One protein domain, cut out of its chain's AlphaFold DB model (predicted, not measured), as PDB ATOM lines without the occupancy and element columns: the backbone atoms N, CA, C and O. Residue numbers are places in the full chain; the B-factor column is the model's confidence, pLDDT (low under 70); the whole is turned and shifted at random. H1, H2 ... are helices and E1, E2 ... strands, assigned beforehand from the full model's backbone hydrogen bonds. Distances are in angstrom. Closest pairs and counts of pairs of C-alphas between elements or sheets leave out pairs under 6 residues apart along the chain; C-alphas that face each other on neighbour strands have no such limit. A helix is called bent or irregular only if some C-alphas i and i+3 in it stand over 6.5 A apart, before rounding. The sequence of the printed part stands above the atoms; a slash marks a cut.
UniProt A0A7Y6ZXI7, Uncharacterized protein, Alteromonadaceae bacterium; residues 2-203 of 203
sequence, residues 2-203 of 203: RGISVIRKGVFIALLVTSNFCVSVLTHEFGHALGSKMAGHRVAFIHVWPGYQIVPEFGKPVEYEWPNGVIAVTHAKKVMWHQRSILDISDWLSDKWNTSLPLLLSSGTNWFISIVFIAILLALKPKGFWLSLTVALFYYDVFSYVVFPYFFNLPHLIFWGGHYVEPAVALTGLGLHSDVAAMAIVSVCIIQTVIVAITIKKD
ATOM      1  N   ARG A   2      -8.510  51.250  20.927       61.38
ATOM      2  CA  ARG A   2      -9.928  51.170  21.364       61.38
ATOM      3  C   ARG A   2     -10.546  49.758  21.305       61.38
ATOM      4  O   ARG A   2     -11.397  49.448  22.124       61.38
ATOM      5  N   GLY A   3     -10.092  48.883  20.402       63.00
ATOM      6  CA  GLY A   3     -10.653  47.526  20.255       63.00
ATOM      7  C   GLY A   3     -10.408  46.596  21.453       63.00
ATOM      8  O   GLY A   3     -11.296  45.849  21.848       63.00
ATOM      9  N   ILE A   4      -9.242  46.702  22.101       68.31
ATOM     10  CA  ILE A   4      -8.881  45.859  23.256       68.31
ATOM     11  C   ILE A   4      -9.799  46.138  24.460       68.31
ATOM     12  O   ILE A   4     -10.098  45.225  25.228       68.31
ATOM     13  N   SER A   5     -10.298  47.370  24.627       82.62
ATOM     14  CA  SER A   5     -11.194  47.697  25.744       82.62
ATOM     15  C   SER A   5     -12.619  47.177  25.536       82.62
ATOM     16  O   SER A   5     -13.256  46.774  26.506       82.62
ATOM     17  N   VAL A   6     -13.102  47.127  24.290       86.19
ATOM     18  CA  VAL A   6     -14.426  46.578  23.955       86.19
ATOM     19  C   VAL A   6     -14.451  45.069  24.184       86.19
ATOM     20  O   VAL A   6     -15.346  44.578  24.866       86.19
ATOM     21  N   ILE A   7     -13.430  44.350  23.705       87.81
ATOM     22  CA  ILE A   7     -13.324  42.894  23.891       87.81
ATOM     23  C   ILE A   7     -13.271  42.548  25.383       87.81
ATOM     24  O   ILE A   7     -14.028  41.699  25.841       87.81
ATOM     25  N   ARG A   8     -12.451  43.257  26.173       85.56
ATOM     26  CA  ARG A   8     -12.368  43.041  27.630       85.56
ATOM     27  C   ARG A   8     -13.710  43.257  28.336       85.56
ATOM     28  O   ARG A   8     -14.072  42.456  29.191       85.56
ATOM     29  N   LYS A   9     -14.458  44.306  27.969       84.00
ATOM     30  CA  LYS A   9     -15.802  44.559  28.516       84.00
ATOM     31  C   LYS A   9     -16.787  43.455  28.135       84.00
ATOM     32  O   LYS A   9     -17.529  43.001  28.996       84.00
ATOM     33  N   GLY A  10     -16.766  43.011  26.877       87.19
ATOM     34  CA  GLY A  10     -17.614  41.917  26.402       87.19
ATOM     35  C   GLY A  10     -17.353  40.615  27.158       87.19
ATOM     36  O   GLY A  10     -18.288  40.011  27.674       87.19
ATOM     37  N   VAL A  11     -16.078  40.237  27.311       88.38
ATOM     38  CA  VAL A  11     -15.673  39.050  28.084       88.38
ATOM     39  C   VAL A  11     -16.129  39.158  29.538       88.38
ATOM     40  O   VAL A  11     -16.693  38.209  30.075       88.38
ATOM     41  N   PHE A  12     -15.944  40.318  30.173       84.75
ATOM     42  CA  PHE A  12     -16.378  40.526  31.553       84.75
ATOM     43  C   PHE A  12     -17.899  40.382  31.722       84.75
ATOM     44  O   PHE A  12     -18.344  39.688  32.632       84.75
ATOM     45  N   ILE A  13     -18.694  40.984  30.829       84.81
ATOM     46  CA  ILE A  13     -20.160  40.860  30.852       84.81
ATOM     47  C   ILE A  13     -20.572  39.396  30.677       84.81
ATOM     48  O   ILE A  13     -21.399  38.907  31.443       84.81
ATOM     49  N   ALA A  14     -19.977  38.688  29.716       87.25
ATOM     50  CA  ALA A  14     -20.284  37.283  29.469       87.25
ATOM     51  C   ALA A  14     -19.989  36.408  30.697       87.25
ATOM     52  O   ALA A  14     -20.827  35.597  31.091       87.25
ATOM     53  N   LEU A  15     -18.835  36.610  31.342       88.06
ATOM     54  CA  LEU A  15     -18.476  35.901  32.571       88.06
ATOM     55  C   LEU A  15     -19.448  36.217  33.707       88.06
ATOM     56  O   LEU A  15     -19.876  35.305  34.410       88.06
ATOM     57  N   LEU A  16     -19.820  37.486  33.875       84.25
ATOM     58  CA  LEU A  16     -20.738  37.909  34.926       84.25
ATOM     59  C   LEU A  16     -22.138  37.314  34.734       84.25
ATOM     60  O   LEU A  16     -22.711  36.804  35.693       84.25
ATOM     61  N   VAL A  17     -22.673  37.348  33.510       85.44
ATOM     62  CA  VAL A  17     -23.977  36.752  33.177       85.44
ATOM     63  C   VAL A  17     -23.945  35.244  33.401       85.44
ATOM     64  O   VAL A  17     -24.813  34.721  34.090       85.44
ATOM     65  N   THR A  18     -22.912  34.561  32.903       86.12
ATOM     66  CA  THR A  18     -22.766  33.104  33.059       86.12
ATOM     67  C   THR A  18     -22.646  32.711  34.530       86.12
ATOM     68  O   THR A  18     -23.318  31.792  34.982       86.12
ATOM     69  N   SER A  19     -21.842  33.440  35.307       86.00
ATOM     70  CA  SER A  19     -21.663  33.166  36.737       86.00
ATOM     71  C   SER A  19     -22.962  33.372  37.512       86.00
ATOM     72  O   SER A  19     -23.335  32.518  38.308       86.00
ATOM     73  N   ASN A  20     -23.680  34.472  37.257       85.56
ATOM     74  CA  ASN A  20     -24.980  34.720  37.884       85.56
ATOM     75  C   ASN A  20     -26.013  33.671  37.486       85.56
ATOM     76  O   ASN A  20     -26.766  33.227  38.342       85.56
ATOM     77  N   PHE A  21     -26.028  33.248  36.223       85.81
ATOM     78  CA  PHE A  21     -26.896  32.172  35.766       85.81
ATOM     79  C   PHE A  21     -26.620  30.871  36.531       85.81
ATOM     80  O   PHE A  21     -27.540  30.297  37.107       85.81
ATOM     81  N   CYS A  22     -25.353  30.454  36.630       87.00
ATOM     82  CA  CYS A  22     -24.979  29.269  37.403       87.00
ATOM     83  C   CYS A  22     -25.394  29.395  38.872       87.00
ATOM     84  O   CYS A  22     -25.956  28.457  39.431       87.00
ATOM     85  N   VAL A  23     -25.153  30.552  39.500       88.56
ATOM     86  CA  VAL A  23     -25.569  30.783  40.890       88.56
ATOM     87  C   VAL A  23     -27.089  30.726  41.017       88.56
ATOM     88  O   VAL A  23     -27.557  30.056  41.926       88.56
ATOM     89  N   SER A  24     -27.839  31.344  40.100       89.12
ATOM     90  CA  SER A  24     -29.307  31.343  40.080       89.12
ATOM     91  C   SER A  24     -29.882  29.931  39.977       89.12
ATOM     92  O   SER A  24     -30.822  29.603  40.696       89.12
ATOM     93  N   VAL A  25     -29.310  29.083  39.114       87.31
ATOM     94  CA  VAL A  25     -29.709  27.670  38.993       87.31
ATOM     95  C   VAL A  25     -29.423  26.929  40.298       87.31
ATOM     96  O   VAL A  25     -30.285  26.224  40.811       87.31
ATOM     97  N   LEU A  26     -28.243  27.122  40.891       88.31
ATOM     98  CA  LEU A  26     -27.917  26.485  42.166       88.31
ATOM     99  C   LEU A  26     -28.872  26.923  43.277       88.31
ATOM    100  O   LEU A  26     -29.386  26.083  44.011       88.31
ATOM    101  N   THR A  27     -29.124  28.223  43.412       90.81
ATOM    102  CA  THR A  27     -30.024  28.754  44.439       90.81
ATOM    103  C   THR A  27     -31.473  28.327  44.213       90.81
ATOM    104  O   THR A  27     -32.166  28.071  45.198       90.81
ATOM    105  N   HIS A  28     -31.898  28.147  42.959       90.06
ATOM    106  CA  HIS A  28     -33.190  27.562  42.596       90.06
ATOM    107  C   HIS A  28     -33.328  26.129  43.143       90.06
ATOM    108  O   HIS A  28     -34.249  25.835  43.907       90.06
ATOM    109  N   GLU A  29     -32.361  25.255  42.854       87.69
ATOM    110  CA  GLU A  29     -32.360  23.872  43.357       87.69
ATOM    111  C   GLU A  29     -32.259  23.798  44.884       87.69
ATOM    112  O   GLU A  29     -32.941  23.012  45.547       87.69
ATOM    113  N   PHE A  30     -31.443  24.665  45.490       89.56
ATOM    114  CA  PHE A  30     -31.404  24.784  46.945       89.56
ATOM    115  C   PHE A  30     -32.752  25.225  47.522       89.56
ATOM    116  O   PHE A  30     -33.107  24.786  48.617       89.56
ATOM    117  N   GLY A  31     -33.524  26.033  46.794       89.94
ATOM    118  CA  GLY A  31     -34.891  26.395  47.147       89.94
ATOM    119  C   GLY A  31     -35.835  25.190  47.164       89.94
ATOM    120  O   GLY A  31     -36.550  24.997  48.151       89.94
ATOM    121  N   HIS A  32     -35.767  24.311  46.156       87.38
ATOM    122  CA  HIS A  32     -36.497  23.034  46.172       87.38
ATOM    123  C   HIS A  32     -36.129  22.173  47.379       87.38
ATOM    124  O   HIS A  32     -37.006  21.637  48.069       87.38
ATOM    125  N   ALA A  33     -34.832  22.041  47.656       86.75
ATOM    126  CA  ALA A  33     -34.338  21.282  48.795       86.75
ATOM    127  C   ALA A  33     -34.824  21.884  50.125       86.75
ATOM    128  O   ALA A  33     -35.311  21.161  51.001       86.75
ATOM    129  N   LEU A  34     -34.742  23.206  50.275       88.06
ATOM    130  CA  LEU A  34     -35.208  23.920  51.458       88.06
ATOM    131  C   LEU A  34     -36.710  23.714  51.669       88.06
ATOM    132  O   LEU A  34     -37.113  23.306  52.759       88.06
ATOM    133  N   GLY A  35     -37.523  23.916  50.633       87.38
ATOM    134  CA  GLY A  35     -38.967  23.723  50.727       87.38
ATOM    135  C   GLY A  35     -39.356  22.282  51.011       87.38
ATOM    136  O   GLY A  35     -40.214  22.039  51.855       87.38
ATOM    137  N   SER A  36     -38.643  21.318  50.428       84.62
ATOM    138  CA  SER A  36     -38.828  19.895  50.739       84.62
ATOM    139  C   SER A  36     -38.537  19.604  52.209       84.62
ATOM    140  O   SER A  36     -39.296  18.895  52.867       84.62
ATOM    141  N   LYS A  37     -37.462  20.181  52.757       84.94
ATOM    142  CA  LYS A  37     -37.113  20.033  54.173       84.94
ATOM    143  C   LYS A  37     -38.150  20.681  55.092       84.94
ATOM    144  O   LYS A  37     -38.492  20.094  56.116       84.94
ATOM    145  N   MET A  38     -38.658  21.859  54.731       86.50
ATOM    146  CA  MET A  38     -39.711  22.561  55.480       86.50
ATOM    147  C   MET A  38     -41.048  21.813  55.451       86.50
ATOM    148  O   MET A  38     -41.762  21.808  56.447       86.50
ATOM    149  N   ALA A  39     -41.342  21.115  54.355       84.00
ATOM    150  CA  ALA A  39     -42.452  20.172  54.222       84.00
ATOM    151  C   ALA A  39     -42.235  18.843  54.990       84.00
ATOM    152  O   ALA A  39     -43.057  17.933  54.942       84.00
ATOM    153  N   GLY A  40     -41.122  18.696  55.718       82.06
ATOM    154  CA  GLY A  40     -40.824  17.498  56.508       82.06
ATOM    155  C   GLY A  40     -40.228  16.341  55.701       82.06
ATOM    156  O   GLY A  40     -40.081  15.231  56.223       82.06
ATOM    157  N   HIS A  41     -39.837  16.564  54.445       80.50
ATOM    158  CA  HIS A  41     -39.138  15.563  53.646       80.50
ATOM    159  C   HIS A  41     -37.633  15.576  53.914       80.50
ATOM    160  O   HIS A  41     -37.005  16.602  54.176       80.50
ATOM    161  N   ARG A  42     -37.008  14.405  53.782       73.31
ATOM    162  CA  ARG A  42     -35.550  14.322  53.692       73.31
ATOM    163  C   ARG A  42     -35.151  14.613  52.248       73.31
ATOM    164  O   ARG A  42     -35.490  13.834  51.352       73.31
ATOM    165  N   VAL A  43     -34.452  15.728  52.036       65.94
ATOM    166  CA  VAL A  43     -33.792  16.036  50.758       65.94
ATOM    167  C   VAL A  43     -32.853  14.883  50.447       65.94
ATOM    168  O   VAL A  43     -32.037  14.518  51.295       65.94
ATOM    169  N   ALA A  44     -33.024  14.263  49.283       63.44
ATOM    170  CA  ALA A  44     -32.213  13.117  48.919       63.44
ATOM    171  C   ALA A  44     -30.957  13.595  48.203       63.44
ATOM    172  O   ALA A  44     -29.869  13.318  48.697       63.44
ATOM    173  N   PHE A  45     -31.104  14.335  47.098       82.31
ATOM    174  CA  PHE A  45     -29.984  14.673  46.222       82.31
ATOM    175  C   PHE A  45     -30.237  15.952  45.409       82.31
ATOM    176  O   PHE A  45     -31.379  16.211  45.038       82.31
ATOM    177  N   ILE A  46     -29.182  16.716  45.113       85.50
ATOM    178  CA  ILE A  46     -29.177  17.763  44.071       85.50
ATOM    179  C   ILE A  46     -28.124  17.360  43.042       85.50
ATOM    180  O   ILE A  46     -26.972  17.131  43.422       85.50
ATOM    181  N   HIS A  47     -28.503  17.286  41.769       86.62
ATOM    182  CA  HIS A  47     -27.615  16.958  40.654       86.62
ATOM    183  C   HIS A  47     -27.538  18.120  39.669       86.62
ATOM    184  O   HIS A  47     -28.530  18.806  39.440       86.62
ATOM    185  N   VAL A  48     -26.374  18.309  39.055       85.94
ATOM    186  CA  VAL A  48     -26.142  19.310  38.008       85.94
ATOM    187  C   VAL A  48     -25.477  18.645  36.811       85.94
ATOM    188  O   VAL A  48     -24.675  17.717  36.958       85.94
ATOM    189  N   TRP A  49     -25.838  19.095  35.614       82.25
ATOM    190  CA  TRP A  49     -25.288  18.579  34.367       82.25
ATOM    191  C   TRP A  49     -23.750  18.721  34.355       82.25
ATOM    192  O   TRP A  49     -23.237  19.748  34.808       82.25
ATOM    193  N   PRO A  50     -22.986  17.737  33.838       82.75
ATOM    194  CA  PRO A  50     -23.416  16.520  33.138       82.75
ATOM    195  C   PRO A  50     -23.634  15.276  34.025       82.75
ATOM    196  O   PRO A  50     -23.360  14.167  33.581       82.75
ATOM    197  N   GLY A  51     -24.115  15.421  35.265       81.19
ATOM    198  CA  GLY A  51     -24.409  14.276  36.144       81.19
ATOM    199  C   GLY A  51     -23.583  14.245  37.427       81.19
ATOM    200  O   GLY A  51     -23.302  13.172  37.959       81.19
ATOM    201  N   TYR A  52     -23.178  15.412  37.926       85.75
ATOM    202  CA  TYR A  52     -22.476  15.527  39.198       85.75
ATOM    203  C   TYR A  52     -23.441  15.868  40.318       85.75
ATOM    204  O   TYR A  52     -24.282  16.761  40.208       85.75
ATOM    205  N   GLN A  53     -23.273  15.179  41.432       87.31
ATOM    206  CA  GLN A  53     -23.990  15.469  42.651       87.31
ATOM    207  C   GLN A  53     -23.372  16.658  43.392       87.31
ATOM    208  O   GLN A  53     -22.155  16.780  43.497       87.31
ATOM    209  N   ILE A  54     -24.220  17.535  43.925       85.81
ATOM    210  CA  ILE A  54     -23.816  18.640  44.807       85.81
ATOM    211  C   ILE A  54     -24.098  18.288  46.263       85.81
ATOM    212  O   ILE A  54     -23.268  18.532  47.135       85.81
ATOM    213  N   VAL A  55     -25.265  17.698  46.529       83.00
ATOM    214  CA  VAL A  55     -25.711  17.303  47.871       83.00
ATOM    215  C   VAL A  55     -26.227  15.866  47.834       83.00
ATOM    216  O   VAL A  55     -26.887  15.494  46.865       83.00
ATOM    217  N   PRO A  56     -26.000  15.049  48.881       79.81
ATOM    218  CA  PRO A  56     -25.055  15.254  49.985       79.81
ATOM    219  C   PRO A  56     -23.572  15.061  49.634       79.81
ATOM    220  O   PRO A  56     -22.729  15.601  50.341       79.81
ATOM    221  N   GLU A  57     -23.237  14.300  48.593       86.75
ATOM    222  CA  GLU A  57     -21.850  13.960  48.247       86.75
ATOM    223  C   GLU A  57     -21.398  14.770  47.028       86.75
ATOM    224  O   GLU A  57     -21.724  14.436  45.891       86.75
ATOM    225  N   PHE A  58     -20.661  15.856  47.265       88.12
ATOM    226  CA  PHE A  58     -20.184  16.726  46.191       88.12
ATOM    227  C   PHE A  58     -19.238  15.985  45.232       88.12
ATOM    228  O   PHE A  58     -18.271  15.355  45.658       88.12
ATOM    229  N   GLY A  59     -19.493  16.102  43.929       85.69
ATOM    230  CA  GLY A  59     -18.652  15.563  42.861       85.69
ATOM    231  C   GLY A  59     -18.863  14.080  42.558       85.69
ATOM    232  O   GLY A  59     -18.225  13.564  41.640       85.69
ATOM    233  N   LYS A  60     -19.758  13.388  43.274       87.94
ATOM    234  CA  LYS A  60     -20.092  11.997  42.959       87.94
ATOM    235  C   LYS A  60     -20.799  11.938  41.595       87.94
ATOM    236  O   LYS A  60     -21.787  12.654  41.415       87.94
ATOM    237  N   PRO A  61     -20.308  11.132  40.637       85.25
ATOM    238  CA  PRO A  61     -21.014  10.916  39.385       85.25
ATOM    239  C   PRO A  61     -22.278  10.103  39.658       85.25
ATOM    240  O   PRO A  61     -22.268   9.167  40.463       85.25
ATOM    241  N   VAL A  62     -23.362  10.461  38.986       78.12
ATOM    242  CA  VAL A  62     -24.638   9.761  39.097       78.12
ATOM    243  C   VAL A  62     -25.009   9.227  37.727       78.12
ATOM    244  O   VAL A  62     -25.138   9.985  36.769       78.12
ATOM    245  N   GLU A  63     -25.187   7.911  37.640       74.94
ATOM    246  CA  GLU A  63     -25.775   7.278  36.465       74.94
ATOM    247  C   GLU A  63     -27.274   7.580  36.465       74.94
ATOM    248  O   GLU A  63     -28.059   6.979  37.200       74.94
ATOM    249  N   TYR A  64     -27.657   8.593  35.694       70.38
ATOM    250  CA  TYR A  64     -29.029   9.056  35.566       70.38
ATOM    251  C   TYR A  64     -29.304   9.441  34.113       70.38
ATOM    252  O   TYR A  64     -28.497  10.130  33.487       70.38
ATOM    253  N   GLU A  65     -30.448   9.006  33.580       77.94
ATOM    254  CA  GLU A  65     -30.927   9.483  32.284       77.94
ATOM    255  C   GLU A  65     -31.311  10.954  32.412       77.94
ATOM    256  O   GLU A  65     -32.317  11.310  33.025       77.94
ATOM    257  N   TRP A  66     -30.461  11.814  31.861       76.88
ATOM    258  CA  TRP A  66     -30.610  13.250  31.990       76.88
ATOM    259  C   TRP A  66     -31.811  13.751  31.169       76.88
ATOM    260  O   TRP A  66     -31.819  13.568  29.948       76.88
ATOM    261  N   PRO A  67     -32.816  14.406  31.782       71.88
ATOM    262  CA  PRO A  67     -33.953  14.921  31.042       71.88
ATOM    263  C   PRO A  67     -33.507  15.979  30.032       71.88
ATOM    264  O   PRO A  67     -32.674  16.841  30.324       71.88
ATOM    265  N   ASN A  68     -34.091  15.933  28.835       71.12
ATOM    266  CA  ASN A  68     -33.749  16.864  27.766       71.12
ATOM    267  C   ASN A  68     -33.943  18.320  28.213       71.12
ATOM    268  O   ASN A  68     -35.030  18.717  28.624       71.12
ATOM    269  N   GLY A  69     -32.876  19.114  28.096       70.38
ATOM    270  CA  GLY A  69     -32.891  20.552  28.364       70.38
ATOM    271  C   GLY A  69     -32.844  20.954  29.836       70.38
ATOM    272  O   GLY A  69     -32.806  22.147  30.118       70.38
ATOM    273  N   VAL A  70     -32.811  20.009  30.775       75.75
ATOM    274  CA  VAL A  70     -32.655  20.316  32.201       75.75
ATOM    275  C   VAL A  70     -31.177  20.565  32.518       75.75
ATOM    276  O   VAL A  70     -30.307  19.988  31.879       75.75
ATOM    277  N   ILE A  71     -30.858  21.449  33.464       81.19
ATOM    278  CA  ILE A  71     -29.461  21.766  33.839       81.19
ATOM    279  C   ILE A  71     -29.160  21.332  35.275       81.19
ATOM    280  O   ILE A  71     -28.017  20.996  35.589       81.19
ATOM    281  N   ALA A  72     -30.184  21.251  36.118       83.19
ATOM    282  CA  ALA A  72     -30.089  20.724  37.464       83.19
ATOM    283  C   ALA A  72     -31.416  20.079  37.891       83.19
ATOM    284  O   ALA A  72     -32.455  20.374  37.306       83.19
ATOM    285  N   VAL A  73     -31.358  19.144  38.845       81.81
ATOM    286  CA  VAL A  73     -32.536  18.450  39.386       81.81
ATOM    287  C   VAL A  73     -32.359  18.197  40.877       81.81
ATOM    288  O   VAL A  73     -31.324  17.681  41.316       81.81
ATOM    289  N   THR A  74     -33.417  18.453  41.642       80.69
ATOM    290  CA  THR A  74     -33.527  18.076  43.052       80.69
ATOM    291  C   THR A  74     -34.445  16.868  43.232       80.69
ATOM    292  O   THR A  74     -35.608  16.877  42.837       80.69
ATOM    293  N   HIS A  75     -33.952  15.826  43.906       72.31
ATOM    294  CA  HIS A  75     -34.733  14.641  44.268       72.31
ATOM    295  C   HIS A  75     -34.992  14.593  45.782       72.31
ATOM    296  O   HIS A  75     -34.075  14.718  46.599       72.31
ATOM    297  N   ALA A  76     -36.241  14.335  46.180       64.44
ATOM    298  CA  ALA A  76     -36.634  14.114  47.573       64.44
ATOM    299  C   ALA A  76     -36.916  12.622  47.828       64.44
ATOM    300  O   ALA A  76     -37.570  11.960  47.029       64.44
ATOM    301  N   LYS A  77     -36.471  12.065  48.966       51.19
ATOM    302  CA  LYS A  77     -36.392  10.597  49.185       51.19
ATOM    303  C   LYS A  77     -37.752   9.891  49.323       51.19
ATOM    304  O   LYS A  77     -37.793   8.674  49.458       51.19
ATOM    305  N   LYS A  78     -38.855  10.646  49.325       44.00
ATOM    306  CA  LYS A  78     -40.231  10.128  49.395       44.00
ATOM    307  C   LYS A  78     -41.049  10.407  48.131       44.00
ATOM    308  O   LYS A  78     -42.161   9.911  48.018       44.00
ATOM    309  N   VAL A  79     -40.493  11.158  47.182       45.56
ATOM    310  CA  VAL A  79     -41.134  11.462  45.908       45.56
ATOM    311  C   VAL A  79     -40.160  11.009  44.834       45.56
ATOM    312  O   VAL A  79     -39.171  11.682  44.541       45.56
ATOM    313  N   MET A  80     -40.402   9.815  44.289       36.72
ATOM    314  CA  MET A  80     -39.841   9.453  42.994       36.72
ATOM    315  C   MET A  80     -40.378  10.467  41.985       36.72
ATOM    316  O   MET A  80     -41.410  10.240  41.361       36.72
ATOM    317  N   TRP A  81     -39.672  11.585  41.818       42.50
ATOM    318  CA  TRP A  81     -39.793  12.475  40.668       42.50
ATOM    319  C   TRP A  81     -39.173  11.765  39.461       42.50
ATOM    320  O   TRP A  81     -38.198  12.211  38.868       42.50
ATOM    321  N   HIS A  82     -39.670  10.567  39.158       38.97
ATOM    322  CA  HIS A  82     -39.587  10.075  37.804       38.97
ATOM    323  C   HIS A  82     -40.613  10.867  37.024       38.97
ATOM    324  O   HIS A  82     -41.751  11.004  37.465       38.97
ATOM    325  N   GLN A  83     -40.140  11.387  35.904       40.03
ATOM    326  CA  GLN A  83     -40.818  11.898  34.723       40.03
ATOM    327  C   GLN A  83     -42.107  11.118  34.389       40.03
ATOM    328  O   GLN A  83     -42.201  10.419  33.385       40.03
ATOM    329  N   ARG A  84     -43.116  11.192  35.257       39.66
ATOM    330  CA  ARG A  84     -44.459  10.696  35.008       39.66
ATOM    331  C   ARG A  84     -45.177  11.822  34.301       39.66
ATOM    332  O   ARG A  84     -45.314  12.925  34.823       39.66
ATOM    333  N   SER A  85     -45.563  11.523  33.068       35.88
ATOM    334  CA  SER A  85     -46.475  12.313  32.257       35.88
ATOM    335  C   SER A  85     -47.582  12.929  33.112       35.88
ATOM    336  O   SER A  85     -48.136  12.228  33.951       35.88
ATOM    337  N   ILE A  86     -47.879  14.198  32.822       41.47
ATOM    338  CA  ILE A  86     -48.974  15.143  33.162       41.47
ATOM    339  C   ILE A  86     -50.326  14.589  33.714       41.47
ATOM    340  O   ILE A  86     -51.194  15.361  34.097       41.47
ATOM    341  N   LEU A  87     -50.540  13.281  33.814       35.69
ATOM    342  CA  LEU A  87     -51.824  12.619  34.029       35.69
ATOM    343  C   LEU A  87     -52.117  12.091  35.445       35.69
ATOM    344  O   LEU A  87     -53.219  11.599  35.641       35.69
ATOM    345  N   ASP A  88     -51.228  12.235  36.436       40.19
ATOM    346  CA  ASP A  88     -51.475  11.733  37.810       40.19
ATOM    347  C   ASP A  88     -51.549  12.860  38.865       40.19
ATOM    348  O   ASP A  88     -50.984  12.808  39.957       40.19
ATOM    349  N   ILE A  89     -52.258  13.938  38.513       47.50
ATOM    350  CA  ILE A  89     -52.488  15.119  39.366       47.50
ATOM    351  C   ILE A  89     -53.328  14.770  40.619       47.50
ATOM    352  O   ILE A  89     -53.301  15.508  41.604       47.50
ATOM    353  N   SER A  90     -54.053  13.644  40.646       43.81
ATOM    354  CA  SER A  90     -54.923  13.283  41.779       43.81
ATOM    355  C   SER A  90     -54.160  12.881  43.044       43.81
ATOM    356  O   SER A  90     -54.552  13.307  44.129       43.81
ATOM    357  N   ASP A  91     -53.044  12.158  42.917       45.69
ATOM    358  CA  ASP A  91     -52.178  11.809  44.058       45.69
ATOM    359  C   ASP A  91     -51.304  13.002  44.496       45.69
ATOM    360  O   ASP A  91     -50.905  13.116  45.654       45.69
ATOM    361  N   TRP A  92     -51.069  13.958  43.591       45.72
ATOM    362  CA  TRP A  92     -50.381  15.225  43.870       45.72
ATOM    363  C   TRP A  92     -51.198  16.153  44.786       45.72
ATOM    364  O   TRP A  92     -50.647  16.919  45.580       45.72
ATOM    365  N   LEU A  93     -52.530  16.070  44.703       48.03
ATOM    366  CA  LEU A  93     -53.468  16.915  45.446       48.03
ATOM    367  C   LEU A  93     -53.737  16.440  46.882       48.03
ATOM    368  O   LEU A  93     -54.327  17.207  47.645       48.03
ATOM    369  N   SER A  94     -53.331  15.228  47.280       55.00
ATOM    370  CA  SER A  94     -53.589  14.741  48.645       55.00
ATOM    371  C   SER A  94     -52.678  15.380  49.698       55.00
ATOM    372  O   SER A  94     -53.013  15.362  50.878       55.00
ATOM    373  N   ASP A  95     -51.559  15.986  49.283       72.19
ATOM    374  CA  ASP A  95     -50.642  16.708  50.170       72.19
ATOM    375  C   ASP A  95     -50.132  18.001  49.512       72.19
ATOM    376  O   ASP A  95     -48.942  18.208  49.267       72.19
ATOM    377  N   LYS A  96     -51.088  18.874  49.162       80.12
ATOM    378  CA  LYS A  96     -50.860  20.123  48.411       80.12
ATOM    379  C   LYS A  96     -49.699  20.947  48.955       80.12
ATOM    380  O   LYS A  96     -48.936  21.510  48.175       80.12
ATOM    381  N   TRP A  97     -49.558  21.018  50.277       79.69
ATOM    382  CA  TRP A  97     -48.495  21.776  50.930       79.69
ATOM    383  C   TRP A  97     -47.113  21.185  50.647       79.69
ATOM    384  O   TRP A  97     -46.187  21.911  50.285       79.69
ATOM    385  N   ASN A  98     -47.003  19.862  50.739       80.88
ATOM    386  CA  ASN A  98     -45.749  19.144  50.594       80.88
ATOM    387  C   ASN A  98     -45.158  19.230  49.189       80.88
ATOM    388  O   ASN A  98     -43.935  19.207  49.048       80.88
ATOM    389  N   THR A  99     -45.998  19.429  48.171       80.62
ATOM    390  CA  THR A  99     -45.515  19.624  46.800       80.62
ATOM    391  C   THR A  99     -45.469  21.082  46.358       80.62
ATOM    392  O   THR A  99     -44.560  21.471  45.625       80.62
ATOM    393  N   SER A 100     -46.388  21.924  46.831       87.62
ATOM    394  CA  SER A 100     -46.401  23.343  46.456       87.62
ATOM    395  C   SER A 100     -45.255  24.113  47.103       87.62
ATOM    396  O   SER A 100     -44.681  24.994  46.474       87.62
ATOM    397  N   LEU A 101     -44.879  23.786  48.343       86.50
ATOM    398  CA  LEU A 101     -43.840  24.526  49.058       86.50
ATOM    399  C   LEU A 101     -42.444  24.401  48.408       86.50
ATOM    400  O   LEU A 101     -41.808  25.438  48.219       86.50
ATOM    401  N   PRO A 102     -41.956  23.204  48.016       88.12
ATOM    402  CA  PRO A 102     -40.714  23.071  47.250       88.12
ATOM    403  C   PRO A 102     -40.713  23.849  45.932       88.12
ATOM    404  O   PRO A 102     -39.708  24.471  45.609       88.12
ATOM    405  N   LEU A 103     -41.819  23.814  45.180       88.19
ATOM    406  CA  LEU A 103     -41.949  24.516  43.896       88.19
ATOM    407  C   LEU A 103     -42.036  26.037  44.071       88.19
ATOM    408  O   LEU A 103     -41.536  26.797  43.254       88.19
ATOM    409  N   LEU A 104     -42.663  26.507  45.152       89.88
ATOM    410  CA  LEU A 104     -42.714  27.935  45.449       89.88
ATOM    411  C   LEU A 104     -41.341  28.455  45.875       89.88
ATOM    412  O   LEU A 104     -40.946  29.554  45.495       89.88
ATOM    413  N   LEU A 105     -40.620  27.681  46.691       90.44
ATOM    414  CA  LEU A 105     -39.343  28.102  47.252       90.44
ATOM    415  C   LEU A 105     -38.176  28.008  46.273       90.44
ATOM    416  O   LEU A 105     -37.171  28.651  46.555       90.44
ATOM    417  N   SER A 106     -38.279  27.308  45.143       89.06
ATOM    418  CA  SER A 106     -37.225  27.316  44.121       89.06
ATOM    419  C   SER A 106     -37.009  28.717  43.548       89.06
ATOM    420  O   SER A 106     -36.079  29.427  43.947       89.06
ATOM    421  N   SER A 107     -37.947  29.197  42.737       89.19
ATOM    422  CA  SER A 107     -37.936  30.576  42.243       89.19
ATOM    423  C   SER A 107     -38.136  31.601  43.364       89.19
ATOM    424  O   SER A 107     -37.593  32.704  43.302       89.19
ATOM    425  N   GLY A 108     -38.856  31.249  44.435       90.19
ATOM    426  CA  GLY A 108     -39.039  32.114  45.601       90.19
ATOM    427  C   GLY A 108     -37.733  32.444  46.331       90.19
ATOM    428  O   GLY A 108     -37.574  33.566  46.809       90.19
ATOM    429  N   THR A 109     -36.767  31.521  46.374       90.81
ATOM    430  CA  THR A 109     -35.442  31.781  46.966       90.81
ATOM    431  C   THR A 109     -34.650  32.771  46.117       90.81
ATOM    432  O   THR A 109     -34.091  33.729  46.654       90.81
ATOM    433  N   ASN A 110     -34.666  32.607  44.792       91.25
ATOM    434  CA  ASN A 110     -34.041  33.550  43.860       91.25
ATOM    435  C   ASN A 110     -34.650  34.951  43.979       91.25
ATOM    436  O   ASN A 110     -33.932  35.950  44.100       91.25
ATOM    437  N   TRP A 111     -35.979  35.017  44.053       91.25
ATOM    438  CA  TRP A 111     -36.697  36.255  44.327       91.25
ATOM    439  C   TRP A 111     -36.292  36.879  45.668       91.25
ATOM    440  O   TRP A 111     -35.953  38.062  45.721       91.25
ATOM    441  N   PHE A 112     -36.239  36.107  46.752       91.81
ATOM    442  CA  PHE A 112     -35.844  36.624  48.061       91.81
ATOM    443  C   PHE A 112     -34.415  37.191  48.059       91.81
ATOM    444  O   PHE A 112     -34.189  38.308  48.527       91.81
ATOM    445  N   ILE A 113     -33.457  36.474  47.460       90.75
ATOM    446  CA  ILE A 113     -32.073  36.948  47.291       90.75
ATOM    447  C   ILE A 113     -32.049  38.266  46.506       90.75
ATOM    448  O   ILE A 113     -31.348  39.210  46.878       90.75
ATOM    449  N   SER A 114     -32.858  38.372  45.451       90.88
ATOM    450  CA  SER A 114     -32.943  39.598  44.659       90.88
ATOM    451  C   SER A 114     -33.496  40.790  45.458       90.88
ATOM    452  O   SER A 114     -33.004  41.907  45.284       90.88
ATOM    453  N   ILE A 115     -34.433  40.573  46.393       90.62
ATOM    454  CA  ILE A 115     -34.900  41.616  47.324       90.62
ATOM    455  C   ILE A 115     -33.770  42.063  48.250       90.62
ATOM    456  O   ILE A 115     -33.593  43.265  48.451       90.62
ATOM    457  N   VAL A 116     -32.980  41.128  48.789       90.56
ATOM    458  CA  VAL A 116     -31.820  41.463  49.631       90.56
ATOM    459  C   VAL A 116     -30.833  42.338  48.854       90.56
ATOM    460  O   VAL A 116     -30.390  43.368  49.362       90.56
ATOM    461  N   PHE A 117     -30.545  42.006  47.594       88.19
ATOM    462  CA  PHE A 117     -29.690  42.843  46.751       88.19
ATOM    463  C   PHE A 117     -30.299  44.213  46.435       88.19
ATOM    464  O   PHE A 117     -29.561  45.196  46.382       88.19
ATOM    465  N   ILE A 118     -31.622  44.323  46.285       87.94
ATOM    466  CA  ILE A 118     -32.302  45.622  46.163       87.94
ATOM    467  C   ILE A 118     -32.161  46.439  47.445       87.94
ATOM    468  O   ILE A 118     -31.861  47.630  47.377       87.94
ATOM    469  N   ALA A 119     -32.332  45.826  48.615       88.94
ATOM    470  CA  ALA A 119     -32.135  46.513  49.886       88.94
ATOM    471  C   ALA A 119     -30.693  47.037  50.012       88.94
ATOM    472  O   ALA A 119     -30.488  48.188  50.396       88.94
ATOM    473  N   ILE A 120     -29.702  46.239  49.599       86.31
ATOM    474  CA  ILE A 120     -28.290  46.649  49.546       86.31
ATOM    475  C   ILE A 120     -28.079  47.792  48.542       86.31
ATOM    476  O   ILE A 120     -27.399  48.762  48.874       86.31
ATOM    477  N   LEU A 121     -28.679  47.723  47.346       84.62
ATOM    478  CA  LEU A 121     -28.647  48.808  46.353       84.62
ATOM    479  C   LEU A 121     -29.177  50.116  46.942       84.62
ATOM    480  O   LEU A 121     -28.539  51.157  46.805       84.62
ATOM    481  N   LEU A 122     -30.328  50.064  47.610       85.12
ATOM    482  CA  LEU A 122     -30.967  51.235  48.205       85.12
ATOM    483  C   LEU A 122     -30.158  51.802  49.379       85.12
ATOM    484  O   LEU A 122     -30.089  53.023  49.534       85.12
ATOM    485  N   ALA A 123     -29.546  50.934  50.190       86.44
ATOM    486  CA  ALA A 123     -28.771  51.322  51.365       86.44
ATOM    487  C   ALA A 123     -27.402  51.908  51.000       86.44
ATOM    488  O   ALA A 123     -27.031  52.969  51.497       86.44
ATOM    489  N   LEU A 124     -26.650  51.225  50.131       84.06
ATOM    490  CA  LEU A 124     -25.284  51.615  49.780       84.06
ATOM    491  C   LEU A 124     -25.231  52.628  48.634       84.06
ATOM    492  O   LEU A 124     -24.201  53.278  48.464       84.06
ATOM    493  N   LYS A 125     -26.312  52.746  47.846       80.94
ATOM    494  CA  LYS A 125     -26.379  53.536  46.604       80.94
ATOM    495  C   LYS A 125     -25.106  53.383  45.762       80.94
ATOM    496  O   LYS A 125     -24.446  54.377  45.443       80.94
ATOM    497  N   PRO A 126     -24.671  52.140  45.484       73.50
ATOM    498  CA  PRO A 126     -23.421  51.944  44.786       73.50
ATOM    499  C   PRO A 126     -23.598  52.427  43.349       73.50
ATOM    500  O   PRO A 126     -24.464  51.939  42.629       73.50
ATOM    501  N   LYS A 127     -22.740  53.354  42.924       66.94
ATOM    502  CA  LYS A 127     -22.707  53.832  41.541       66.94
ATOM    503  C   LYS A 127     -22.286  52.678  40.635       66.94
ATOM    504  O   LYS A 127     -21.095  52.379  40.526       66.94
ATOM    505  N   GLY A 128     -23.234  51.990  40.007       65.25
ATOM    506  CA  GLY A 128     -22.856  50.877  39.147       65.25
ATOM    507  C   GLY A 128     -23.996  50.066  38.559       65.25
ATOM    508  O   GLY A 128     -24.705  49.354  39.262       65.25
ATOM    509  N   PHE A 129     -24.017  50.035  37.226       72.25
ATOM    510  CA  PHE A 129     -24.777  49.099  36.391       72.25
ATOM    511  C   PHE A 129     -24.662  47.625  36.842       72.25
ATOM    512  O   PHE A 129     -25.582  46.839  36.639       72.25
ATOM    513  N   TRP A 130     -23.548  47.244  37.476       74.31
ATOM    514  CA  TRP A 130     -23.231  45.857  37.817       74.31
ATOM    515  C   TRP A 130     -24.130  45.248  38.890       74.31
ATOM    516  O   TRP A 130     -24.610  44.135  38.696       74.31
ATOM    517  N   LEU A 131     -24.397  45.956  39.993       73.00
ATOM    518  CA  LEU A 131     -25.258  45.411  41.046       73.00
ATOM    519  C   LEU A 131     -26.722  45.351  40.578       73.00
ATOM    520  O   LEU A 131     -27.442  44.414  40.908       73.00
ATOM    521  N   SER A 132     -27.140  46.288  39.727       73.31
ATOM    522  CA  SER A 132     -28.447  46.238  39.069       73.31
ATOM    523  C   SER A 132     -28.580  45.081  38.082       73.31
ATOM    524  O   SER A 132     -29.638  44.458  38.024       73.31
ATOM    525  N   LEU A 133     -27.514  44.763  37.338       75.75
ATOM    526  CA  LEU A 133     -27.471  43.589  36.468       75.75
ATOM    527  C   LEU A 133     -27.572  42.296  37.287       75.75
ATOM    528  O   LEU A 133     -28.341  41.415  36.920       75.75
ATOM    529  N   THR A 134     -26.875  42.206  38.423       75.00
ATOM    530  CA  THR A 134     -27.019  41.080  39.358       75.00
ATOM    531  C   THR A 134     -28.467  40.937  39.825       75.00
ATOM    532  O   THR A 134     -29.037  39.859  39.697       75.00
ATOM    533  N   VAL A 135     -29.114  42.018  40.280       78.38
ATOM    534  CA  VAL A 135     -30.534  41.963  40.673       78.38
ATOM    535  C   VAL A 135     -31.421  41.481  39.530       78.38
ATOM    536  O   VAL A 135     -32.266  40.617  39.756       78.38
ATOM    537  N   ALA A 136     -31.217  42.006  38.317       76.56
ATOM    538  CA  ALA A 136     -31.982  41.617  37.138       76.56
ATOM    539  C   ALA A 136     -31.888  40.118  36.841       76.56
ATOM    540  O   ALA A 136     -32.894  39.497  36.511       76.56
ATOM    541  N   LEU A 137     -30.705  39.527  37.011       77.56
ATOM    542  CA  LEU A 137     -30.479  38.113  36.731       77.56
ATOM    543  C   LEU A 137     -31.098  37.183  37.784       77.56
ATOM    544  O   LEU A 137     -31.531  36.097  37.421       77.56
ATOM    545  N   PHE A 138     -31.215  37.605  39.049       74.69
ATOM    546  CA  PHE A 138     -31.838  36.769  40.085       74.69
ATOM    547  C   PHE A 138     -33.372  36.741  40.018       74.69
ATOM    548  O   PHE A 138     -33.956  35.690  40.252       74.69
ATOM    549  N   TYR A 139     -34.056  37.844  39.679       79.81
ATOM    550  CA  TYR A 139     -35.523  37.785  39.513       79.81
ATOM    551  C   TYR A 139     -35.958  37.357  38.102       79.81
ATOM    552  O   TYR A 139     -37.131  37.028  37.907       79.81
ATOM    553  N   TYR A 140     -35.032  37.325  37.130       82.19
ATOM    554  CA  TYR A 140     -35.279  36.770  35.794       82.19
ATOM    555  C   TYR A 140     -35.803  35.335  35.868       82.19
ATOM    556  O   TYR A 140     -36.700  34.987  35.106       82.19
ATOM    557  N   ASP A 141     -35.301  34.540  36.815       82.12
ATOM    558  CA  ASP A 141     -35.761  33.176  37.073       82.12
ATOM    559  C   ASP A 141     -37.289  33.129  37.230       82.12
ATOM    560  O   ASP A 141     -37.988  32.578  36.388       82.12
ATOM    561  N   VAL A 142     -37.830  33.858  38.207       82.00
ATOM    562  CA  VAL A 142     -39.273  33.908  38.504       82.00
ATOM    563  C   VAL A 142     -40.091  34.371  37.298       82.00
ATOM    564  O   VAL A 142     -41.147  33.812  37.003       82.00
ATOM    565  N   PHE A 143     -39.602  35.389  36.585       87.44
ATOM    566  CA  PHE A 143     -40.273  35.899  35.395       87.44
ATOM    567  C   PHE A 143     -40.304  34.849  34.280       87.44
ATOM    568  O   PHE A 143     -41.353  34.598  33.697       87.44
ATOM    569  N   SER A 144     -39.165  34.228  33.990       85.44
ATOM    570  CA  SER A 144     -38.993  33.284  32.885       85.44
ATOM    571  C   SER A 144     -39.726  31.958  33.119       85.44
ATOM    572  O   SER A 144     -40.345  31.438  32.191       85.44
ATOM    573  N   TYR A 145     -39.782  31.490  34.373       82.56
ATOM    574  CA  TYR A 145     -40.558  30.322  34.805       82.56
ATOM    575  C   TYR A 145     -42.071  30.525  34.759       82.56
ATOM    576  O   TYR A 145     -42.812  29.546  34.776       82.56
ATOM    577  N   VAL A 146     -42.554  31.767  34.685       84.50
ATOM    578  CA  VAL A 146     -43.982  32.041  34.501       84.50
ATOM    579  C   VAL A 146     -44.279  32.435  33.072       84.50
ATOM    580  O   VAL A 146     -45.098  31.805  32.414       84.50
ATOM    581  N   VAL A 147     -43.615  33.467  32.565       87.44
ATOM    582  CA  VAL A 147     -44.067  34.148  31.358       87.44
ATOM    583  C   VAL A 147     -43.921  33.285  30.113       87.44
ATOM    584  O   VAL A 147     -44.867  33.181  29.331       87.44
ATOM    585  N   PHE A 148     -42.770  32.639  29.938       86.94
ATOM    586  CA  PHE A 148     -42.509  31.809  28.763       86.94
ATOM    587  C   PHE A 148     -43.398  30.567  28.700       86.94
ATOM    588  O   PHE A 148     -44.112  30.426  27.702       86.94
ATOM    589  N   PRO A 149     -43.448  29.705  29.730       83.88
ATOM    590  CA  PRO A 149     -44.258  28.501  29.643       83.88
ATOM    591  C   PRO A 149     -45.760  28.799  29.699       83.88
ATOM    592  O   PRO A 149     -46.515  28.178  28.958       83.88
ATOM    593  N   TYR A 150     -46.210  29.776  30.496       85.50
ATOM    594  CA  TYR A 150     -47.643  30.037  30.674       85.50
ATOM    595  C   TYR A 150     -48.273  30.812  29.506       85.50
ATOM    596  O   TYR A 150     -49.317  30.405  29.004       85.50
ATOM    597  N   PHE A 151     -47.664  31.915  29.047       86.31
ATOM    598  CA  PHE A 151     -48.273  32.759  28.001       86.31
ATOM    599  C   PHE A 151     -47.832  32.394  26.583       86.31
ATOM    600  O   PHE A 151     -48.570  32.655  25.635       86.31
ATOM    601  N   PHE A 152     -46.640  31.813  26.421       86.25
ATOM    602  CA  PHE A 152     -46.060  31.541  25.103       86.25
ATOM    603  C   PHE A 152     -45.841  30.052  24.820       86.25
ATOM    604  O   PHE A 152     -45.451  29.711  23.705       86.25
ATOM    605  N   ASN A 153     -46.094  29.165  25.791       83.19
ATOM    606  CA  ASN A 153     -45.774  27.739  25.705       83.19
ATOM    607  C   ASN A 153     -44.311  27.481  25.285       83.19
ATOM    608  O   ASN A 153     -44.012  26.571  24.512       83.19
ATOM    609  N   LEU A 154     -43.390  28.311  25.779       85.25
ATOM    610  CA  LEU A 154     -41.953  28.208  25.534       85.25
ATOM    611  C   LEU A 154     -41.227  27.636  26.764       85.25
ATOM    612  O   LEU A 154     -41.703  27.820  27.885       85.25
ATOM    613  N   PRO A 155     -40.065  26.983  26.588       80.81
ATOM    614  CA  PRO A 155     -39.218  26.586  27.706       80.81
ATOM    615  C   PRO A 155     -38.828  27.784  28.584       80.81
ATOM    616  O   PRO A 155     -38.551  28.875  28.073       80.81
ATOM    617  N   HIS A 156     -38.759  27.586  29.902       78.00
ATOM    618  CA  HIS A 156     -38.463  28.682  30.831       78.00
ATOM    619  C   HIS A 156     -37.042  29.258  30.683       78.00
ATOM    620  O   HIS A 156     -36.839  30.412  31.035       78.00
ATOM    621  N   LEU A 157     -36.070  28.555  30.082       73.88
ATOM    622  CA  LEU A 157     -34.760  29.135  29.725       73.88
ATOM    623  C   LEU A 157     -34.654  29.499  28.235       73.88
ATOM    624  O   LEU A 157     -33.588  29.307  27.654       73.88
ATOM    625  N   ILE A 158     -35.731  30.018  27.620       59.75
ATOM    626  CA  ILE A 158     -35.878  30.492  26.216       59.75
ATOM    627  C   ILE A 158     -35.561  29.430  25.141       59.75
ATOM    628  O   ILE A 158     -36.388  29.168  24.273       59.75
ATOM    629  N   PHE A 159     -34.373  28.826  25.183       56.34
ATOM    630  CA  PHE A 159     -33.871  27.771  24.299       56.34
ATOM    631  C   PHE A 159     -33.591  26.443  25.029       56.34
ATOM    632  O   PHE A 159     -33.307  25.438  24.381       56.34
ATOM    633  N   TRP A 160     -33.656  26.430  26.364       55.19
ATOM    634  CA  TRP A 160     -33.463  25.248  27.210       55.19
ATOM    635  C   TRP A 160     -34.452  25.252  28.386       55.19
ATOM    636  O   TRP A 160     -35.238  26.186  28.544       55.19
ATOM    637  N   GLY A 161     -34.442  24.210  29.208       64.56
ATOM    638  CA  GLY A 161     -35.369  24.046  30.327       64.56
ATOM    639  C   GLY A 161     -36.673  23.338  29.951       64.56
ATOM    640  O   GLY A 161     -36.861  22.854  28.836       64.56
ATOM    641  N   GLY A 162     -37.574  23.255  30.925       69.81
ATOM    642  CA  GLY A 162     -38.897  22.645  30.785       69.81
ATOM    643  C   GLY A 162     -40.006  23.658  30.486       69.81
ATOM    644  O   GLY A 162     -39.832  24.866  30.613       69.81
ATOM    645  N   HIS A 163     -41.193  23.153  30.157       76.12
ATOM    646  CA  HIS A 163     -42.415  23.956  29.972       76.12
ATOM    647  C   HIS A 163     -43.225  24.115  31.268       76.12
ATOM    648  O   HIS A 163     -44.399  24.475  31.246       76.12
ATOM    649  N   TYR A 164     -42.634  23.770  32.408       80.12
ATOM    650  CA  TYR A 164     -43.355  23.692  33.665       80.12
ATOM    651  C   TYR A 164     -43.351  25.041  34.392       80.12
ATOM    652  O   TYR A 164     -42.302  25.656  34.575       80.12
ATOM    653  N   VAL A 165     -44.542  25.499  34.787       83.56
ATOM    654  CA  VAL A 165     -44.782  26.828  35.372       83.56
ATOM    655  C   VAL A 165     -44.706  26.767  36.902       83.56
ATOM    656  O   VAL A 165     -45.695  27.026  37.589       83.56
ATOM    657  N   GLU A 166     -43.561  26.366  37.456       85.00
ATOM    658  CA  GLU A 166     -43.430  25.989  38.878       85.00
ATOM    659  C   GLU A 166     -44.087  26.948  39.874       85.00
ATOM    660  O   GLU A 166     -44.913  26.488  40.670       85.00
ATOM    661  N   PRO A 167     -43.816  28.267  39.837       86.19
ATOM    662  CA  PRO A 167     -44.275  29.143  40.904       86.19
ATOM    663  C   PRO A 167     -45.784  29.398  40.799       86.19
ATOM    664  O   PRO A 167     -46.468  29.522  41.815       86.19
ATOM    665  N   ALA A 168     -46.334  29.413  39.578       87.94
ATOM    666  CA  ALA A 168     -47.775  29.533  39.373       87.94
ATOM    667  C   ALA A 168     -48.498  28.246  39.792       87.94
ATOM    668  O   ALA A 168     -49.497  28.317  40.505       87.94
ATOM    669  N   VAL A 169     -47.964  27.074  39.423       87.56
ATOM    670  CA  VAL A 169     -48.522  25.776  39.832       87.56
ATOM    671  C   VAL A 169     -48.485  25.620  41.351       87.56
ATOM    672  O   VAL A 169     -49.460  25.156  41.937       87.56
ATOM    673  N   ALA A 170     -47.412  26.067  42.002       89.81
ATOM    674  CA  ALA A 170     -47.314  26.082  43.454       89.81
ATOM    675  C   ALA A 170     -48.414  26.937  44.097       89.81
ATOM    676  O   ALA A 170     -49.133  26.469  44.978       89.81
ATOM    677  N   LEU A 171     -48.601  28.177  43.636       90.44
ATOM    678  CA  LEU A 171     -49.664  29.052  44.141       90.44
ATOM    679  C   LEU A 171     -51.062  28.472  43.881       90.44
ATOM    680  O   LEU A 171     -51.937  28.575  44.742       90.44
ATOM    681  N   THR A 172     -51.270  27.811  42.742       89.12
ATOM    682  CA  THR A 172     -52.523  27.103  42.462       89.12
ATOM    683  C   THR A 172     -52.737  25.906  43.377       89.12
ATOM    684  O   THR A 172     -53.839  25.714  43.894       89.12
ATOM    685  N   GLY A 173     -51.680  25.150  43.670       86.81
ATOM    686  CA  GLY A 173     -51.698  24.103  44.688       86.81
ATOM    687  C   GLY A 173     -52.052  24.643  46.078       86.81
ATOM    688  O   GLY A 173     -52.765  23.978  46.824       86.81
ATOM    689  N   LEU A 174     -51.675  25.885  46.395       88.81
ATOM    690  CA  LEU A 174     -52.066  26.589  47.625       88.81
ATOM    691  C   LEU A 174     -53.475  27.212  47.583       88.81
ATOM    692  O   LEU A 174     -53.907  27.808  48.568       88.81
ATOM    693  N   GLY A 175     -54.215  27.046  46.484       90.00
ATOM    694  CA  GLY A 175     -55.620  27.440  46.367       90.00
ATOM    695  C   GLY A 175     -55.884  28.712  45.563       90.00
ATOM    696  O   GLY A 175     -57.038  29.134  45.489       90.00
ATOM    697  N   LEU A 176     -54.870  29.326  44.942       91.06
ATOM    698  CA  LEU A 176     -55.102  30.439  44.017       91.06
ATOM    699  C   LEU A 176     -55.604  29.935  42.658       91.06
ATOM    700  O   LEU A 176     -55.181  28.899  42.151       91.06
ATOM    701  N   HIS A 177     -56.459  30.717  42.005       93.38
ATOM    702  CA  HIS A 177     -56.746  30.486  40.591       93.38
ATOM    703  C   HIS A 177     -55.461  30.664  39.763       93.38
ATOM    704  O   HIS A 177     -54.682  31.577  40.045       93.38
ATOM    705  N   SER A 178     -55.241  29.827  38.744       87.69
ATOM    706  CA  SER A 178     -54.030  29.841  37.900       87.69
ATOM    707  C   SER A 178     -53.708  31.223  37.345       87.69
ATOM    708  O   SER A 178     -52.576  31.692  37.427       87.69
ATOM    709  N   ASP A 179     -54.732  31.909  36.850       91.00
ATOM    710  CA  ASP A 179     -54.572  33.207  36.199       91.00
ATOM    711  C   ASP A 179     -54.209  34.282  37.230       91.00
ATOM    712  O   ASP A 179     -53.367  35.140  36.981       91.00
ATOM    713  N   VAL A 180     -54.785  34.195  38.434       93.31
ATOM    714  CA  VAL A 180     -54.467  35.103  39.543       93.31
ATOM    715  C   VAL A 180     -53.035  34.868  40.023       93.31
ATOM    716  O   VAL A 180     -52.315  35.834  40.264       93.31
ATOM    717  N   ALA A 181     -52.601  33.609  40.120       91.75
ATOM    718  CA  ALA A 181     -51.230  33.254  40.471       91.75
ATOM    719  C   ALA A 181     -50.217  33.811  39.457       91.75
ATOM    720  O   ALA A 181     -49.271  34.499  39.848       91.75
ATOM    721  N   ALA A 182     -50.445  33.584  38.160       89.31
ATOM    722  CA  ALA A 182     -49.588  34.106  37.099       89.31
ATOM    723  C   ALA A 182     -49.531  35.644  37.122       89.31
ATOM    724  O   ALA A 182     -48.445  36.227  37.118       89.31
ATOM    725  N   MET A 183     -50.686  36.309  37.230       92.88
ATOM    726  CA  MET A 183     -50.765  37.771  37.288       92.88
ATOM    727  C   MET A 183     -50.087  38.352  38.532       92.88
ATOM    728  O   MET A 183     -49.430  39.390  38.438       92.88
ATOM    729  N   ALA A 184     -50.205  37.694  39.687       91.94
ATOM    730  CA  ALA A 184     -49.529  38.113  40.911       91.94
ATOM    731  C   ALA A 184     -48.005  38.076  40.739       91.94
ATOM    732  O   ALA A 184     -47.326  39.051  41.061       91.94
ATOM    733  N   ILE A 185     -47.475  36.995  40.162       91.31
ATOM    734  CA  ILE A 185     -46.035  36.845  39.929       91.31
ATOM    735  C   ILE A 185     -45.529  37.896  38.934       91.31
ATOM    736  O   ILE A 185     -44.558  38.598  39.221       91.31
ATOM    737  N   VAL A 186     -46.228  38.084  37.809       91.12
ATOM    738  CA  VAL A 186     -45.888  39.125  36.825       91.12
ATOM    739  C   VAL A 186     -45.902  40.514  37.468       91.12
ATOM    740  O   VAL A 186     -44.985  41.306  37.249       91.12
ATOM    741  N   SER A 187     -46.896  40.800  38.312       92.19
ATOM    742  CA  SER A 187     -46.997  42.081  39.022       92.19
ATOM    743  C   SER A 187     -45.806  42.313  39.952       92.19
ATOM    744  O   SER A 187     -45.233  43.403  39.951       92.19
ATOM    745  N   VAL A 188     -45.378  41.288  40.698       90.94
ATOM    746  CA  VAL A 188     -44.184  41.353  41.555       90.94
ATOM    747  C   VAL A 188     -42.929  41.639  40.724       90.94
ATOM    748  O   VAL A 188     -42.165  42.541  41.075       90.94
ATOM    749  N   CYS A 189     -42.742  40.955  39.590       90.38
ATOM    750  CA  CYS A 189     -41.610  41.202  38.692       90.38
ATOM    751  C   CYS A 189     -41.612  42.636  38.131       90.38
ATOM    752  O   CYS A 189     -40.559  43.278  38.074       90.38
ATOM    753  N   ILE A 190     -42.780  43.173  37.755       90.50
ATOM    754  CA  ILE A 190     -42.916  44.559  37.272       90.50
ATOM    755  C   ILE A 190     -42.542  45.551  38.377       90.50
ATOM    756  O   ILE A 190     -41.708  46.427  38.149       90.50
ATOM    757  N   ILE A 191     -43.110  45.401  39.579       91.12
ATOM    758  CA  ILE A 191     -42.816  46.273  40.729       91.12
ATOM    759  C   ILE A 191     -41.313  46.278  41.008       91.12
ATOM    760  O   ILE A 191     -40.699  47.337  41.154       91.12
ATOM    761  N   GLN A 192     -40.702  45.098  41.021       89.69
ATOM    762  CA  GLN A 192     -39.282  44.952  41.281       89.69
ATOM    763  C   GLN A 192     -38.414  45.608  40.198       89.69
ATOM    764  O   GLN A 192     -37.464  46.327  40.516       89.69
ATOM    765  N   THR A 193     -38.777  45.433  38.927       88.25
ATOM    766  CA  THR A 193     -38.116  46.093  37.790       88.25
ATOM    767  C   THR A 193     -38.174  47.613  37.926       88.25
ATOM    768  O   THR A 193     -37.165  48.296  37.743       88.25
ATOM    769  N   VAL A 194     -39.338  48.153  38.297       89.31
ATOM    770  CA  VAL A 194     -39.535  49.591  38.507       89.31
ATOM    771  C   VAL A 194     -38.651  50.105  39.645       89.31
ATOM    772  O   VAL A 194     -37.983  51.124  39.472       89.31
ATOM    773  N   ILE A 195     -38.571  49.391  40.775       87.94
ATOM    774  CA  ILE A 195     -37.700  49.767  41.904       87.94
ATOM    775  C   ILE A 195     -36.233  49.820  41.464       87.94
ATOM    776  O   ILE A 195     -35.539  50.803  41.741       87.94
ATOM    777  N   VAL A 196     -35.764  48.803  40.736       86.44
ATOM    778  CA  VAL A 196     -34.392  48.762  40.208       86.44
ATOM    779  C   VAL A 196     -34.146  49.933  39.257       86.44
ATOM    780  O   VAL A 196     -33.166  50.656  39.422       86.44
ATOM    781  N   ALA A 197     -35.057  50.183  38.314       84.25
ATOM    782  CA  ALA A 197     -34.929  51.267  37.343       84.25
ATOM    783  C   ALA A 197     -34.895  52.657  38.000       84.25
ATOM    784  O   ALA A 197     -34.087  53.503  37.616       84.25
ATOM    785  N   ILE A 198     -35.742  52.897  39.007       84.31
ATOM    786  CA  ILE A 198     -35.741  54.148  39.780       84.31
ATOM    787  C   ILE A 198     -34.426  54.309  40.543       84.31
ATOM    788  O   ILE A 198     -33.900  55.419  40.618       84.31
ATOM    789  N   THR A 199     -33.896  53.221  41.100       80.44
ATOM    790  CA  THR A 199     -32.640  53.251  41.859       80.44
ATOM    791  C   THR A 199     -31.460  53.610  40.956       80.44
ATOM    792  O   THR A 199     -30.656  54.446  41.345       80.44
ATOM    793  N   ILE A 200     -31.415  53.079  39.729       79.69
ATOM    794  CA  ILE A 200     -30.368  53.398  38.742       79.69
ATOM    795  C   ILE A 200     -30.461  54.849  38.252       79.69
ATOM    796  O   ILE A 200     -29.443  55.504  38.095       79.69
ATOM    797  N   LYS A 201     -31.671  55.363  37.980       73.62
ATOM    798  CA  LYS A 201     -31.861  56.715  37.413       73.62
ATOM    799  C   LYS A 201     -31.505  57.861  38.364       73.62
ATOM    800  O   LYS A 201     -31.445  59.002  37.919       73.62
ATOM    801  N   LYS A 202     -31.388  57.590  39.665       60.00
ATOM    802  CA  LYS A 202     -31.024  58.602  40.667       60.00
ATOM    803  C   LYS A 202     -29.517  58.895  40.709       60.00
ATOM    804  O   LYS A 202     -29.138  59.822  41.423       60.00
ATOM    805  N   ASP A 203     -28.714  58.145  39.955       55.12
ATOM    806  CA  ASP A 203     -27.272  58.342  39.771       55.12
ATOM    807  C   ASP A 203     -26.952  59.054  38.446       55.12
ATOM    808  O   ASP A 203     -25.940  59.795  38.425       55.12
TER     809      ASP A 203
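This is residues 2 to 203 of the 203 residues of an uncharacterized protein of Alteromonadaceae bacterium (UniProt A0A7Y6ZXI7). Three helices, H2, H3 and H5, form an up-and-down bundle, each running against the one before it, with the short H4 packed at one end. The long H1 crosses the side of the bundle, and its later part covers one face of a small sheet, so that H1 lies between the bundle and the sheet, while its residues 2 to 12 stick out. The printed part has 202 residues with five named helices and three named strands, in the order H1 E1 E2 E3 H2 H3 H4 H5; the sheet runs E2, E1, E3, all antiparallel, and the class is mostly helix. The whole is compact, with a radius of gyration of the C-alphas of 18.2 A and spans of 58 by 40 by 31 A.

H1, residues 2 to 38, is on the sheet of E1, residues 43 to 48, E2, residues 52 to 55, and E3, residues 72 to 76, in two layers, a helix on one face of a sheet. Its height over the sheet is 11.8 A, and it runs along the strands, at 10 degrees to E3 on the local plane. E1 and E2 form a hairpin, with N 48 and O 52 at 2.8 A; E1 and E3 have N 47 and O 73 at 2.9 A, both within hydrogen-bond range. With residues 24 to 38 alone H1 touches H2, residues 89 to 124, at a steep tilt of 43 degrees, opposite ways; the closest C-alphas, of Gly 31 and Ser 106, are 3.9 A apart. H2 and H3, residues 129 to 152, form a helical hairpin at a shallow tilt of 25 degrees, closest at the C-alphas of Ser 107 and Val 142, 5.2 A. H3 touches H5, residues 178 to 201, at 21 degrees, a shallow tilt, opposite ways, closest at the C-alphas of Phe 143 and Cys 189, 6.4 A. H4, residues 166 to 173, touches H2, closest at the C-alphas of Ser 100 and Ala 170, 4.2 A. In H4 and H5 every O i to N i+4 pair is within hydrogen-bond range; H1 has 32 of 33, H2 23 of 32, H3 16 of 20.

H1 spans 53.6 A from C-alpha 2 at (-9.928, 51.170, 21.364). E1 spans 15.2 A. H2, 46.7 A, is irregular, C-alphas 94 and 97 being 9.0 A apart, with a kink of 91 degrees near residue 96. H3, 29.8 A, is only just irregular, C-alphas 145 and 148 being 6.52 A apart. H5, 34.8 A, ends with C-alpha 201 at (-31.861, 56.715, 37.413).

The C-alphas of Arg 2 and Ser 94, the two farthest apart, are 63.1 A apart. The printed part has no cut. The links E2 to E3, E3 to H2 and H3 to H4 are long. The pLDDT is under 70 for 33 residues, among them residues 76 to 94.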